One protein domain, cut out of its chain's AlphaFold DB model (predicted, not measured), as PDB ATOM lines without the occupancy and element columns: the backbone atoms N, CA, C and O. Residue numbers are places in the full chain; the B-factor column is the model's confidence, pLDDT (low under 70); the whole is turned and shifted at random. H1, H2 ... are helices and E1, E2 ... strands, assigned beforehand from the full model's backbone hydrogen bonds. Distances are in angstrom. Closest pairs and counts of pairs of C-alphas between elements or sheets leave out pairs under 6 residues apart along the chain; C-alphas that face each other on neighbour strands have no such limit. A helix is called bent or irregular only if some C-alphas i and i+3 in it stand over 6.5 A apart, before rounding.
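This is residues 44 to 120 and 223 to 240 of the 261 residues of a protein of Diaphorina citri (UniProt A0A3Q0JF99). A small three-stranded sheet, E1, E2 and E3, makes a slab at one end of the model, and H1 packs beside it at edge strand E1. Beyond H1, away from the sheet, lies a loop-rich part with the short helix H2, and E4 with residues 236 to 240 runs on as a tail to the far end of the longest axis. The 95 printed residues hold, in chain order, E1, E2, E3, H1, H2 and E4; the class is mixed, helices and strands, with 41 residues in named elements, under half of those printed. The sheet's order is E1, E2, E3, antiparallel throughout, and E4 pairs with no named strand. The whole is compact, with a radius of gyration of the C-alphas of 13.6 A and spans of 45 by 31 by 23 A.

Start with E1, residues 46 to 52, and go on to E2, residues 58 to 65; these two form a hairpin and are antiparallel, with 154 degrees between their directions. Look at N 48 and O 62, 2.8 A apart, and at N 62 and O 49, also 2.8 A, both within hydrogen-bond range. Next comes E3, residues 68 to 73, which forms a hairpin with E2, antiparallel at 154 degrees; here N 61 and O 72 are 2.8 A apart and N 70 and O 63 are 2.9 A apart, again within hydrogen-bond range. The three strands are a meander, each strand the antiparallel neighbour of the one before, with E1 and E3 as edge strands and E2 as the inner strand. H1, residues 83 to 93, is on the sheet at a height over the sheet of 5.6 A, but it is over none of the strands. Its closest C-alphas to E1 are those of Arg 49 and Ile 90, 5.0 A apart. H2, residues 99 to 104, is close to H1 but not clearly touching it: the closest C-alphas are those of Met 92 and Leu 102, 7.0 A apart, and the lines of the two helices are about perpendicular, at 76 degrees. H2 is not on the sheet. Outside the named strands, look for a short parallel pairing of residues 96 to 97 with residues 111 to 112. E4, residues 233 to 235, is apart from E1, E2, E3 and H2, and only just apart from H1, with a closest C-alpha distance of 8.3 A. Each O i to N i+4 pair in H2 is within hydrogen-bond range, against 5 of 7 in H1.

Find C-alpha 46 at (260.218, 301.462, 298.414); from there E1 runs 18.1 A to C-alpha 52. E2 covers 20.9 A from Ala 58 to Lys 65, and E3 covers 16.5 A from Arg 68 to Tyr 73. H1 begins at C-alpha 83, at (248.064, 303.012, 293.585), and measures 15.4 A to Asn 93; it is neither bent nor irregular, but only just, with C-alphas 85 and 88 6.5 A apart. H2 measures 8.5 A from Pro 99 to Glu 104. E4 measures 6.5 A and ends at C-alpha 235, at (250.982, 302.181, 277.645).

The C-alphas farthest apart are those of Val 75 and Lys 240, 45.2 A. Residues 121 to 222 are cut out, and C-alphas 120 and 223 are 14.2 A apart across the cut. Of the links printed whole, those from E1 to E2, E2 to E3 and H1 to H2 are tight, and that from E3 to H1 is short. The link from H2 to E4 goes across the cut. Residues 105 to 120 form a long stretch with no named element. The mean pLDDT of the printed part is 95.1, and no printed residue is under 70.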
ATOM      1  N   ASN A  44     260.491 306.822 302.839       71.94
ATOM      2  CA  ASN A  44     261.610 306.469 301.955       71.94
ATOM      3  C   ASN A  44     261.945 304.962 301.907       71.94
ATOM      4  O   ASN A  44     263.098 304.579 301.698       71.94
ATOM      5  N   HIS A  45     260.929 304.103 302.049       86.06
ATOM      6  CA  HIS A  45     261.058 302.645 301.938       86.06
ATOM      7  C   HIS A  45     260.245 302.129 300.755       86.06
ATOM      8  O   HIS A  45     259.041 301.892 300.853       86.06
ATOM      9  N   GLN A  46     260.898 301.946 299.611       90.06
ATOM     10  CA  GLN A  46     260.218 301.462 298.414       90.06
ATOM     11  C   GLN A  46     259.993 299.950 298.508       90.06
ATOM     12  O   GLN A  46     260.950 299.173 298.499       90.06
ATOM     13  N   VAL A  47     258.732 299.519 298.579       95.12
ATOM     14  CA  VAL A  47     258.369 298.096 298.498       95.12
ATOM     15  C   VAL A  47     258.708 297.559 297.107       95.12
ATOM     16  O   VAL A  47     258.350 298.154 296.093       95.12
ATOM     17  N   MET A  48     259.393 296.419 297.072       95.75
ATOM     18  CA  MET A  48     259.866 295.761 295.854       95.75
ATOM     19  C   MET A  48     258.951 294.597 295.451       95.75
ATOM     20  O   MET A  48     258.603 294.459 294.280       95.75
ATOM     21  N   ARG A  49     258.565 293.755 296.419       97.56
ATOM     22  CA  ARG A  49     257.722 292.561 296.225       97.56
ATOM     23  C   ARG A  49     257.117 292.077 297.540       97.56
ATOM     24  O   ARG A  49     257.625 292.383 298.618       97.56
ATOM     25  N   VAL A  50     256.066 291.280 297.432       98.38
ATOM     26  CA  VAL A  50     255.480 290.493 298.515       98.38
ATOM     27  C   VAL A  50     256.275 289.198 298.683       98.38
ATOM     28  O   VAL A  50     256.744 288.602 297.712       98.38
ATOM     29  N   LEU A  51     256.444 288.781 299.933       97.50
ATOM     30  CA  LEU A  51     257.054 287.515 300.317       97.50
ATOM     31  C   LEU A  51     255.950 286.492 300.572       97.50
ATOM     32  O   LEU A  51     254.966 286.798 301.243       97.50
ATOM     33  N   PHE A  52     256.141 285.277 300.067       97.75
ATOM     34  CA  PHE A  52     255.177 284.188 300.180       97.75
ATOM     35  C   PHE A  52     255.831 282.939 300.760       97.75
ATOM     36  O   PHE A  52     257.005 282.682 300.487       97.75
ATOM     37  N   ASN A  53     255.063 282.147 301.504       95.06
ATOM     38  CA  ASN A  53     255.463 280.794 301.890       95.06
ATOM     39  C   ASN A  53     255.144 279.763 300.781       95.06
ATOM     40  O   ASN A  53     254.716 280.114 299.674       95.06
ATOM     41  N   GLU A  54     255.354 278.478 301.072       93.44
ATOM     42  CA  GLU A  54     255.104 277.366 300.137       93.44
ATOM     43  C   GLU A  54     253.614 277.161 299.804       93.44
ATOM     44  O   GLU A  54     253.276 276.602 298.764       93.44
ATOM     45  N   HIS A  55     252.705 277.666 300.644       94.75
ATOM     46  CA  HIS A  55     251.255 277.564 300.461       94.75
ATOM     47  C   HIS A  55     250.640 278.790 299.763       94.75
ATOM     48  O   HIS A  55     249.420 278.910 299.693       94.75
ATOM     49  N   ASN A  56     251.471 279.687 299.214       94.06
ATOM     50  CA  ASN A  56     251.056 280.964 298.615       94.06
ATOM     51  C   ASN A  56     250.375 281.934 299.594       94.06
ATOM     52  O   ASN A  56     249.615 282.808 299.177       94.06
ATOM     53  N   GLU A  57     250.699 281.850 300.881       96.06
ATOM     54  CA  GLU A  57     250.266 282.838 301.866       96.06
ATOM     55  C   GLU A  57     251.264 283.998 301.896       96.06
ATOM     56  O   GLU A  57     252.480 283.784 301.944       96.06
ATOM     57  N   ALA A  58     250.760 285.232 301.834       97.00
ATOM     58  CA  ALA A  58     251.588 286.428 301.926       97.00
ATOM     59  C   ALA A  58     252.064 286.616 303.373       97.00
ATOM     60  O   ALA A  58     251.272 286.923 304.258       97.00
ATOM     61  N   ILE A  59     253.365 286.458 303.604       97.12
ATOM     62  CA  ILE A  59     253.973 286.493 304.944       97.12
ATOM     63  C   ILE A  59     254.717 287.798 305.232       97.12
ATOM     64  O   ILE A  59     255.236 287.994 306.328       97.12
ATOM     65  N   GLY A  60     254.821 288.693 304.253       96.19
ATOM     66  CA  GLY A  60     255.553 289.942 304.412       96.19
ATOM     67  C   GLY A  60     255.847 290.644 303.099       96.19
ATOM     68  O   GLY A  60     255.325 290.289 302.043       96.19
ATOM     69  N   VAL A  61     256.724 291.636 303.165       97.00
ATOM     70  CA  VAL A  61     257.210 292.389 302.010       97.00
ATOM     71  C   VAL A  61     258.723 292.523 302.060       97.00
ATOM     72  O   VAL A  61     259.332 292.597 303.124       97.00
ATOM     73  N   GLN A  62     259.324 292.595 300.883       96.00
ATOM     74  CA  GLN A  62     260.688 293.059 300.715       96.00
ATOM     75  C   GLN A  62     260.661 294.525 300.288       96.00
ATOM     76  O   GLN A  62     259.922 294.888 299.370       96.00
ATOM     77  N   TYR A  63     261.482 295.356 300.919       93.88
ATOM     78  CA  TYR A  63     261.601 296.777 300.608       93.88
ATOM     79  C   TYR A  63     263.065 297.216 300.531       93.88
ATOM     80  O   TYR A  63     263.962 296.550 301.049       93.88
ATOM     81  N   MET A  64     263.295 298.353 299.882       88.12
ATOM     82  CA  MET A  64     264.590 299.017 299.789       88.12
ATOM     83  C   MET A  64     264.619 300.229 300.721       88.12
ATOM     84  O   MET A  64     263.716 301.063 300.663       88.12
ATOM     85  N   LYS A  65     265.665 300.350 301.541       84.94
ATOM     86  CA  LYS A  65     265.962 301.544 302.345       84.94
ATOM     87  C   LYS A  65     267.465 301.777 302.348       84.94
ATOM     88  O   LYS A  65     268.225 300.844 302.583       84.94
ATOM     89  N   ASN A  66     267.907 303.010 302.103       82.44
ATOM     90  CA  ASN A  66     269.332 303.370 302.095       82.44
ATOM     91  C   ASN A  66     270.186 302.427 301.218       82.44
ATOM     92  O   ASN A  66     271.253 301.977 301.635       82.44
ATOM     93  N   ASN A  67     269.685 302.081 300.024       82.75
ATOM     94  CA  ASN A  67     270.297 301.123 299.089       82.75
ATOM     95  C   ASN A  67     270.545 299.716 299.667       82.75
ATOM     96  O   ASN A  67     271.371 298.965 299.148       82.75
ATOM     97  N   ARG A  68     269.830 299.341 300.732       85.31
ATOM     98  CA  ARG A  68     269.838 297.997 301.308       85.31
ATOM     99  C   ARG A  68     268.449 297.384 301.255       85.31
ATOM    100  O   ARG A  68     267.438 298.034 301.526       85.31
ATOM    101  N   THR A  69     268.418 296.108 300.901       92.00
ATOM    102  CA  THR A  69     267.194 295.321 300.857       92.00
ATOM    103  C   THR A  69     266.890 294.753 302.236       92.00
ATOM    104  O   THR A  69     267.759 294.179 302.890       92.00
ATOM    105  N   HIS A  70     265.640 294.887 302.655       91.19
ATOM    106  CA  HIS A  70     265.145 294.430 303.942       91.19
ATOM    107  C   HIS A  70     263.850 293.643 303.755       91.19
ATOM    108  O   HIS A  70     263.058 293.940 302.861       91.19
ATOM    109  N   ASN A  71     263.617 292.670 304.632       94.00
ATOM    110  CA  ASN A  71     262.356 291.942 304.708       94.00
ATOM    111  C   ASN A  71     261.593 292.396 305.958       94.00
ATOM    112  O   ASN A  71     262.182 292.507 307.033       94.00
ATOM    113  N   LEU A  72     260.293 292.639 305.814       91.25
ATOM    114  CA  LEU A  72     259.367 292.923 306.906       91.25
ATOM    115  C   LEU A  72     258.248 291.885 306.876       91.25
ATOM    116  O   LEU A  72     257.570 291.751 305.859       91.25
ATOM    117  N   TYR A  73     258.057 291.162 307.976       91.94
ATOM    118  CA  TYR A  73     257.061 290.096 308.067       91.94
ATOM    119  C   TYR A  73     255.750 290.607 308.662       91.94
ATOM    120  O   TYR A  73     255.746 291.408 309.596       91.94
ATOM    121  N   ALA A  74     254.637 290.138 308.109       87.06
ATOM    122  CA  ALA A  74     253.299 290.466 308.565       87.06
ATOM    123  C   ALA A  74     252.785 289.386 309.524       87.06
ATOM    124  O   ALA A  74     252.932 288.197 309.264       87.06
ATOM    125  N   VAL A  75     252.139 289.800 310.616       87.31
ATOM    126  CA  VAL A  75     251.517 288.871 311.582       87.31
ATOM    127  C   VAL A  75     250.151 288.375 311.099       87.31
ATOM    128  O   VAL A  75     249.697 287.313 311.513       87.31
ATOM    129  N   LYS A  76     249.472 289.158 310.254       87.00
ATOM    130  CA  LYS A  76     248.119 288.849 309.773       87.00
ATOM    131  C   LYS A  76     248.027 288.897 308.259       87.00
ATOM    132  O   LYS A  76     247.722 287.895 307.633       87.00
ATOM    133  N   GLU A  77     248.262 290.072 307.681       91.50
ATOM    134  CA  GLU A  77     247.934 290.336 306.282       91.50
ATOM    135  C   GLU A  77     248.922 291.320 305.653       91.50
ATOM    136  O   GLU A  77     249.520 292.155 306.336       91.50
ATOM    137  N   VAL A  78     249.041 291.247 304.327       96.38
ATOM    138  CA  VAL A  78     249.747 292.224 303.493       96.38
ATOM    139  C   VAL A  78     248.724 292.905 302.587       96.38
ATOM    140  O   VAL A  78     248.078 292.246 301.774       96.38
ATOM    141  N   ILE A  79     248.597 294.230 302.698       97.19
ATOM    142  CA  ILE A  79     247.671 295.038 301.889       97.19
ATOM    143  C   ILE A  79     248.483 295.881 300.902       97.19
ATOM    144  O   ILE A  79     249.310 296.699 301.304       97.19
ATOM    145  N   ILE A  80     248.240 295.704 299.600       97.44
ATOM    146  CA  ILE A  80     248.899 296.497 298.556       97.44
ATOM    147  C   ILE A  80     248.040 297.717 298.217       97.44
ATOM    148  O   ILE A  80     247.002 297.600 297.568       97.44
ATOM    149  N   SER A  81     248.542 298.897 298.579       97.44
ATOM    150  CA  SER A  81     247.889 300.193 298.335       97.44
ATOM    151  C   SER A  81     248.790 301.176 297.580       97.44
ATOM    152  O   SER A  81     248.671 302.386 297.738       97.44
ATOM    153  N   ALA A  82     249.696 300.680 296.734       96.00
ATOM    154  CA  ALA A  82     250.678 301.489 296.000       96.00
ATOM    155  C   ALA A  82     250.096 302.216 294.758       96.00
ATOM    156  O   ALA A  82     250.826 302.632 293.857       96.00
ATOM    157  N   GLY A  83     248.771 302.369 294.691       97.44
ATOM    158  CA  GLY A  83     248.064 303.012 293.585       97.44
ATOM    159  C   GLY A  83     248.060 302.215 292.274       97.44
ATOM    160  O   GLY A  83     248.691 301.168 292.130       97.44
ATOM    161  N   THR A  84     247.335 302.731 291.279       97.44
ATOM    162  CA  THR A  84     247.080 302.055 289.991       97.44
ATOM    163  C   THR A  84     248.349 301.686 289.217       97.44
ATOM    164  O   THR A  84     248.334 300.724 288.455       97.44
ATOM    165  N   ILE A  85     249.443 302.432 289.402       96.88
ATOM    166  CA  ILE A  85     250.700 302.207 288.679       96.88
ATOM    167  C   ILE A  85     251.582 301.190 289.408       96.88
ATOM    168  O   ILE A  85     252.010 300.220 288.792       96.88
ATOM    169  N   MET A  86     251.856 301.379 290.704       97.31
ATOM    170  CA  MET A  86     252.865 300.563 291.391       97.31
ATOM    171  C   MET A  86     252.304 299.280 292.010       97.31
ATOM    172  O   MET A  86     253.042 298.304 292.108       97.31
ATOM    173  N   SER A  87     251.011 299.207 292.346       98.50
ATOM    174  CA  SER A  87     250.399 297.954 292.814       98.50
ATOM    175  C   SER A  87     250.577 296.783 291.831       98.50
ATOM    176  O   SER A  87     251.061 295.733 292.262       98.50
ATOM    177  N   PRO A  88     250.266 296.907 290.519       98.31
ATOM    178  CA  PRO A  88     250.507 295.813 289.577       98.31
ATOM    179  C   PRO A  88     251.998 295.511 289.378       98.31
ATOM    180  O   PRO A  88     252.347 294.359 289.148       98.31
ATOM    181  N   VAL A  89     252.888 296.501 289.505       98.31
ATOM    182  CA  VAL A  89     254.347 296.290 289.430       98.31
ATOM    183  C   VAL A  89     254.837 295.428 290.589       98.31
ATOM    184  O   VAL A  89     255.562 294.462 290.363       98.31
ATOM    185  N   ILE A  90     254.405 295.729 291.817       98.38
ATOM    186  CA  ILE A  90     254.732 294.930 293.003       98.38
ATOM    187  C   ILE A  90     254.190 293.508 292.835       98.38
ATOM    188  O   ILE A  90     254.931 292.554 293.055       98.38
ATOM    189  N   LEU A  91     252.936 293.346 292.397       98.56
ATOM    190  CA  LEU A  91     252.342 292.028 292.141       98.56
ATOM    191  C   LEU A  91     253.147 291.225 291.112       98.56
ATOM    192  O   LEU A  91     253.533 290.092 291.397       98.56
ATOM    193  N   MET A  92     253.476 291.829 289.966       98.62
ATOM    194  CA  MET A  92     254.267 291.172 288.926       98.62
ATOM    195  C   MET A  92     255.657 290.778 289.435       98.62
ATOM    196  O   MET A  92     256.033 289.624 289.272       98.62
ATOM    197  N   ASN A  93     256.376 291.665 290.135       98.31
ATOM    198  CA  ASN A  93     257.673 291.349 290.761       98.31
ATOM    199  C   ASN A  93     257.583 290.299 291.884       98.31
ATOM    200  O   ASN A  93     258.598 289.731 292.292       98.31
ATOM    201  N   SER A  94     256.378 290.024 292.383       98.38
ATOM    202  CA  SER A  94     256.098 288.950 293.343       98.38
ATOM    203  C   SER A  94     255.706 287.628 292.668       98.38
ATOM    204  O   SER A  94     255.353 286.670 293.353       98.38
ATOM    205  N   GLY A  95     255.737 287.571 291.332       98.25
ATOM    206  CA  GLY A  95     255.345 286.403 290.543       98.25
ATOM    207  C   GLY A  95     253.839 286.286 290.283       98.25
ATOM    208  O   GLY A  95     253.373 285.208 289.915       98.25
ATOM    209  N   ILE A  96     253.063 287.356 290.479       98.69
ATOM    210  CA  ILE A  96     251.610 287.384 290.246       98.69
ATOM    211  C   ILE A  96     251.316 288.235 289.009       98.69
ATOM    212  O   ILE A  96     251.416 289.461 289.049       98.69
ATOM    213  N   GLY A  97     250.935 287.603 287.899       98.62
ATOM    214  CA  GLY A  97     250.680 288.329 286.654       98.62
ATOM    215  C   GLY A  97     250.512 287.448 285.424       98.62
ATOM    216  O   GLY A  97     250.313 286.238 285.531       98.62
ATOM    217  N   ASN A  98     250.568 288.061 284.238       98.69
ATOM    218  CA  ASN A  98     250.528 287.342 282.966       98.69
ATOM    219  C   ASN A  98     251.774 286.437 282.824       98.69
ATOM    220  O   ASN A  98     252.875 286.980 282.742       98.69
ATOM    221  N   PRO A  99     251.623 285.098 282.755       98.75
ATOM    222  CA  PRO A  99     252.761 284.178 282.732       98.75
ATOM    223  C   PRO A  99     253.749 284.433 281.595       98.75
ATOM    224  O   PRO A  99     254.952 284.380 281.818       98.75
ATOM    225  N   ASP A 100     253.248 284.767 280.402       98.62
ATOM    226  CA  ASP A 100     254.089 284.977 279.219       98.62
ATOM    227  C   ASP A 100     254.998 286.201 279.417       98.62
ATOM    228  O   ASP A 100     256.201 286.142 279.175       98.62
ATOM    229  N   HIS A 101     254.432 287.289 279.955       98.56
ATOM    230  CA  HIS A 101     255.171 288.514 280.279       98.56
ATOM    231  C   HIS A 101     256.154 288.303 281.437       98.56
ATOM    232  O   HIS A 101     257.288 288.769 281.379       98.56
ATOM    233  N   LEU A 102     255.749 287.589 282.493       98.69
ATOM    234  CA  LEU A 102     256.635 287.298 283.624       98.69
ATOM    235  C   LEU A 102     257.833 286.443 283.194       98.69
ATOM    236  O   LEU A 102     258.965 286.772 283.549       98.69
ATOM    237  N   HIS A 103     257.609 285.413 282.372       98.31
ATOM    238  CA  HIS A 103     258.685 284.620 281.781       98.31
ATOM    239  C   HIS A 103     259.605 285.469 280.898       98.31
ATOM    240  O   HIS A 103     260.821 285.385 281.056       98.31
ATOM    241  N   GLU A 104     259.052 286.329 280.032       98.31
ATOM    242  CA  GLU A 104     259.837 287.254 279.199       98.31
ATOM    243  C   GLU A 104     260.757 288.146 280.045       98.31
ATOM    244  O   GLU A 104     261.892 288.422 279.659       98.31
ATOM    245  N   LYS A 105     260.290 288.587 281.221       98.25
ATOM    246  CA  LYS A 105     261.074 289.431 282.131       98.25
ATOM    247  C   LYS A 105     261.958 288.654 283.102       98.25
ATOM    248  O   LYS A 105     262.669 289.281 283.877       98.25
ATOM    249  N   GLY A 106     261.956 287.322 283.069       97.88
ATOM    250  CA  GLY A 106     262.754 286.501 283.983       97.88
ATOM    251  C   GLY A 106     262.253 286.536 285.430       97.88
ATOM    252  O   GLY A 106     263.053 286.431 286.360       97.88
ATOM    253  N   VAL A 107     260.943 286.708 285.631       98.19
ATOM    254  CA  VAL A 107     260.291 286.620 286.941       98.19
ATOM    255  C   VAL A 107     259.593 285.260 287.063       98.19
ATOM    256  O   VAL A 107     258.734 284.947 286.235       98.19
ATOM    257  N   PRO A 108     259.912 284.441 288.083       96.75
ATOM    258  CA  PRO A 108     259.221 283.177 288.309       96.75
ATOM    259  C   PRO A 108     257.717 283.381 288.516       96.75
ATOM    260  O   PRO A 108     257.297 284.198 289.338       96.75
ATOM    261  N   VAL A 109     256.902 282.620 287.786       98.19
ATOM    262  CA  VAL A 109     255.443 282.669 287.920       98.19
ATOM    263  C   VAL A 109     255.030 281.899 289.168       98.19
ATOM    264  O   VAL A 109     255.266 280.698 289.273       98.19
ATOM    265  N   ARG A 110     254.380 282.594 290.099       97.31
ATOM    266  CA  ARG A 110     253.783 282.017 291.308       97.31
ATOM    267  C   ARG A 110     252.272 281.864 291.163       97.31
ATOM    268  O   ARG A 110     251.741 280.790 291.418       97.31
ATOM    269  N   VAL A 111     251.585 282.921 290.723       98.00
ATOM    270  CA  VAL A 111     250.137 282.897 290.466       98.00
ATOM    271  C   VAL A 111     249.860 283.445 289.063       98.00
ATOM    272  O   VAL A 111     250.089 284.634 288.814       98.00
ATOM    273  N   PRO A 112     249.348 282.618 288.133       98.31
ATOM    274  CA  PRO A 112     249.000 283.078 286.797       98.31
ATOM    275  C   PRO A 112     247.733 283.941 286.856       98.31
ATOM    276  O   PRO A 112     246.624 283.437 287.012       98.31
ATOM    277  N   LEU A 113     247.888 285.256 286.699       98.50
ATOM    278  CA  LEU A 113     246.780 286.210 286.713       98.50
ATOM    279  C   LEU A 113     246.963 287.263 285.616       98.50
ATOM    280  O   LEU A 113     247.519 288.338 285.831       98.50
ATOM    281  N   ARG A 114     246.460 286.957 284.414       98.50
ATOM    282  CA  ARG A 114     246.652 287.780 283.201       98.50
ATOM    283  C   ARG A 114     246.087 289.205 283.292       98.50
ATOM    284  O   ARG A 114     246.471 290.038 282.486       98.50
ATOM    285  N   GLY A 115     245.197 289.482 284.247       98.44
ATOM    286  CA  GLY A 115     244.615 290.812 284.448       98.44
ATOM    287  C   GLY A 115     245.516 291.811 285.185       98.44
ATOM    288  O   GLY A 115     245.218 293.003 285.168       98.44
ATOM    289  N   VAL A 116     246.601 291.368 285.836       98.69
ATOM    290  CA  VAL A 116     247.509 292.286 286.550       98.69
ATOM    291  C   VAL A 116     248.202 293.209 285.553       98.69
ATOM    292  O   VAL A 116     248.858 292.744 284.626       98.69
ATOM    293  N   GLY A 117     248.067 294.518 285.769       98.38
ATOM    294  CA  GLY A 117     248.629 295.552 284.900       98.38
ATOM    295  C   GLY A 117     247.744 295.919 283.708       98.38
ATOM    296  O   GLY A 117     248.000 296.928 283.065       98.38
ATOM    297  N   GLU A 118     246.677 295.176 283.428       98.38
ATOM    298  CA  GLU A 118     245.776 295.452 282.306       98.38
ATOM    299  C   GLU A 118     244.654 296.435 282.680       98.38
ATOM    300  O   GLU A 118     244.447 296.782 283.844       98.38
ATOM    301  N   ASN A 119     243.893 296.874 281.672       97.25
ATOM    302  CA  ASN A 119     242.707 297.727 281.836       97.25
ATOM    303  C   ASN A 119     242.993 299.077 282.531       97.25
ATOM    304  O   ASN A 119     242.148 299.606 283.255       97.25
ATOM    305  N   LEU A 120     244.168 299.670 282.283       97.62
ATOM    306  CA  LEU A 120     244.491 301.015 282.761       97.62
ATOM    307  C   LEU A 120     243.511 302.017 282.144       97.62
ATOM    308  O   LEU A 120     243.478 302.202 280.925       97.62
ATOM    309  N   LEU A 223     256.095 295.459 283.504       98.50
ATOM    310  CA  LEU A 223     257.502 295.472 283.907       98.50
ATOM    311  C   LEU A 223     258.393 295.771 282.689       98.50
ATOM    312  O   LEU A 223     258.150 295.231 281.607       98.50
ATOM    313  N   ARG A 224     259.427 296.605 282.857       96.75
ATOM    314  CA  ARG A 224     260.479 296.766 281.834       96.75
ATOM    315  C   ARG A 224     261.471 295.607 281.881       96.75
ATOM    316  O   ARG A 224     261.829 295.068 280.838       96.75
ATOM    317  N   ASP A 225     261.842 295.222 283.092       96.69
ATOM    318  CA  ASP A 225     262.820 294.201 283.456       96.69
ATOM    319  C   ASP A 225     262.416 293.572 284.812       96.69
ATOM    320  O   ASP A 225     261.327 293.845 285.323       96.69
ATOM    321  N   ASN A 226     263.268 292.721 285.390       94.31
ATOM    322  CA  ASN A 226     263.080 292.143 286.728       94.31
ATOM    323  C   ASN A 226     263.710 292.975 287.860       94.31
ATOM    324  O   ASN A 226     263.853 292.469 288.976       94.31
ATOM    325  N   ASN A 227     264.103 294.226 287.604       94.00
ATOM    326  CA  ASN A 227     264.557 295.123 288.652       94.00
ATOM    327  C   ASN A 227     263.338 295.859 289.238       94.00
ATOM    328  O   ASN A 227     262.761 296.728 288.585       94.00
ATOM    329  N   PRO A 228     262.949 295.593 290.494       90.75
ATOM    330  CA  PRO A 228     261.770 296.215 291.097       90.75
ATOM    331  C   PRO A 228     261.925 297.721 291.372       90.75
ATOM    332  O   PRO A 228     260.958 298.370 291.772       90.75
ATOM    333  N   LEU A 229     263.123 298.286 291.169       88.38
ATOM    334  CA  LEU A 229     263.371 299.730 291.209       88.38
ATOM    335  C   LEU A 229     263.252 300.398 289.833       88.38
ATOM    336  O   LEU A 229     263.196 301.625 289.754       88.38
ATOM    337  N   SER A 230     263.201 299.619 288.750       92.25
ATOM    338  CA  SER A 230     262.966 300.152 287.414       92.25
ATOM    339  C   SER A 230     261.541 300.689 287.312       92.25
ATOM    340  O   SER A 230     260.568 300.032 287.689       92.25
ATOM    341  N   TYR A 231     261.397 301.885 286.741       93.62
ATOM    342  CA  TYR A 231     260.077 302.405 286.392       93.62
ATOM    343  C   TYR A 231     259.372 301.461 285.407       93.62
ATOM    344  O   TYR A 231     260.019 300.946 284.492       93.62
ATOM    345  N   PRO A 232     258.048 301.269 285.515       97.00
ATOM    346  CA  PRO A 232     257.319 300.423 284.581       97.00
ATOM    347  C   PRO A 232     257.241 301.034 283.178       97.00
ATOM    348  O   PRO A 232     257.454 302.233 282.961       97.00
ATOM    349  N   ALA A 233     256.910 300.202 282.195       97.88
ATOM    350  CA  ALA A 233     256.414 300.660 280.906       97.88
ATOM    351  C   ALA A 233     254.906 300.922 281.021       97.88
ATOM    352  O   ALA A 233     254.137 300.042 281.412       97.88
ATOM    353  N   ILE A 234     254.489 302.144 280.695       97.81
ATOM    354  CA  ILE A 234     253.097 302.589 280.788       97.81
ATOM    355  C   ILE A 234     252.591 302.838 279.373       97.81
ATOM    356  O   ILE A 234     253.053 303.745 278.684       97.81
ATOM    357  N   HIS A 235     251.627 302.035 278.942       96.94
ATOM    358  CA  HIS A 235     250.982 302.181 277.645       96.94
ATOM    359  C   HIS A 235     249.568 302.691 277.858       96.94
ATOM    360  O   HIS A 235     248.686 301.921 278.209       96.94
ATOM    361  N   CYS A 236     249.344 303.983 277.649       93.00
ATOM    362  CA  CYS A 236     248.064 304.622 277.946       93.00
ATOM    363  C   CYS A 236     246.952 304.311 276.930       93.00
ATOM    364  O   CYS A 236     245.786 304.214 277.305       93.00
ATOM    365  N   SER A 237     247.303 304.162 275.647       93.19
ATOM    366  CA  SER A 237     246.358 303.901 274.543       93.19
ATOM    367  C   SER A 237     245.173 304.881 274.476       93.19
ATOM    368  O   SER A 237     244.080 304.502 274.058       93.19
ATOM    369  N   TYR A 238     245.367 306.126 274.921       94.06
ATOM    370  CA  TYR A 238     244.314 307.137 274.984       94.06
ATOM    371  C   TYR A 238     243.746 307.469 273.604       94.06
ATOM    372  O   TYR A 238     244.463 307.446 272.606       94.06
ATOM    373  N   LEU A 239     242.458 307.827 273.574       93.25
ATOM    374  CA  LEU A 239     241.760 308.303 272.377       93.25
ATOM    375  C   LEU A 239     241.842 307.328 271.193       93.25
ATOM    376  O   LEU A 239     241.835 307.755 270.039       93.25
ATOM    377  N   LYS A 240     241.908 306.015 271.456       95.38
ATOM    378  CA  LYS A 240     241.944 304.969 270.425       95.38
ATOM    379  C   LYS A 240     240.677 304.982 269.568       95.38
ATOM    380  O   LYS A 240     240.748 304.751 268.360       95.38
TER     381      LYS A 240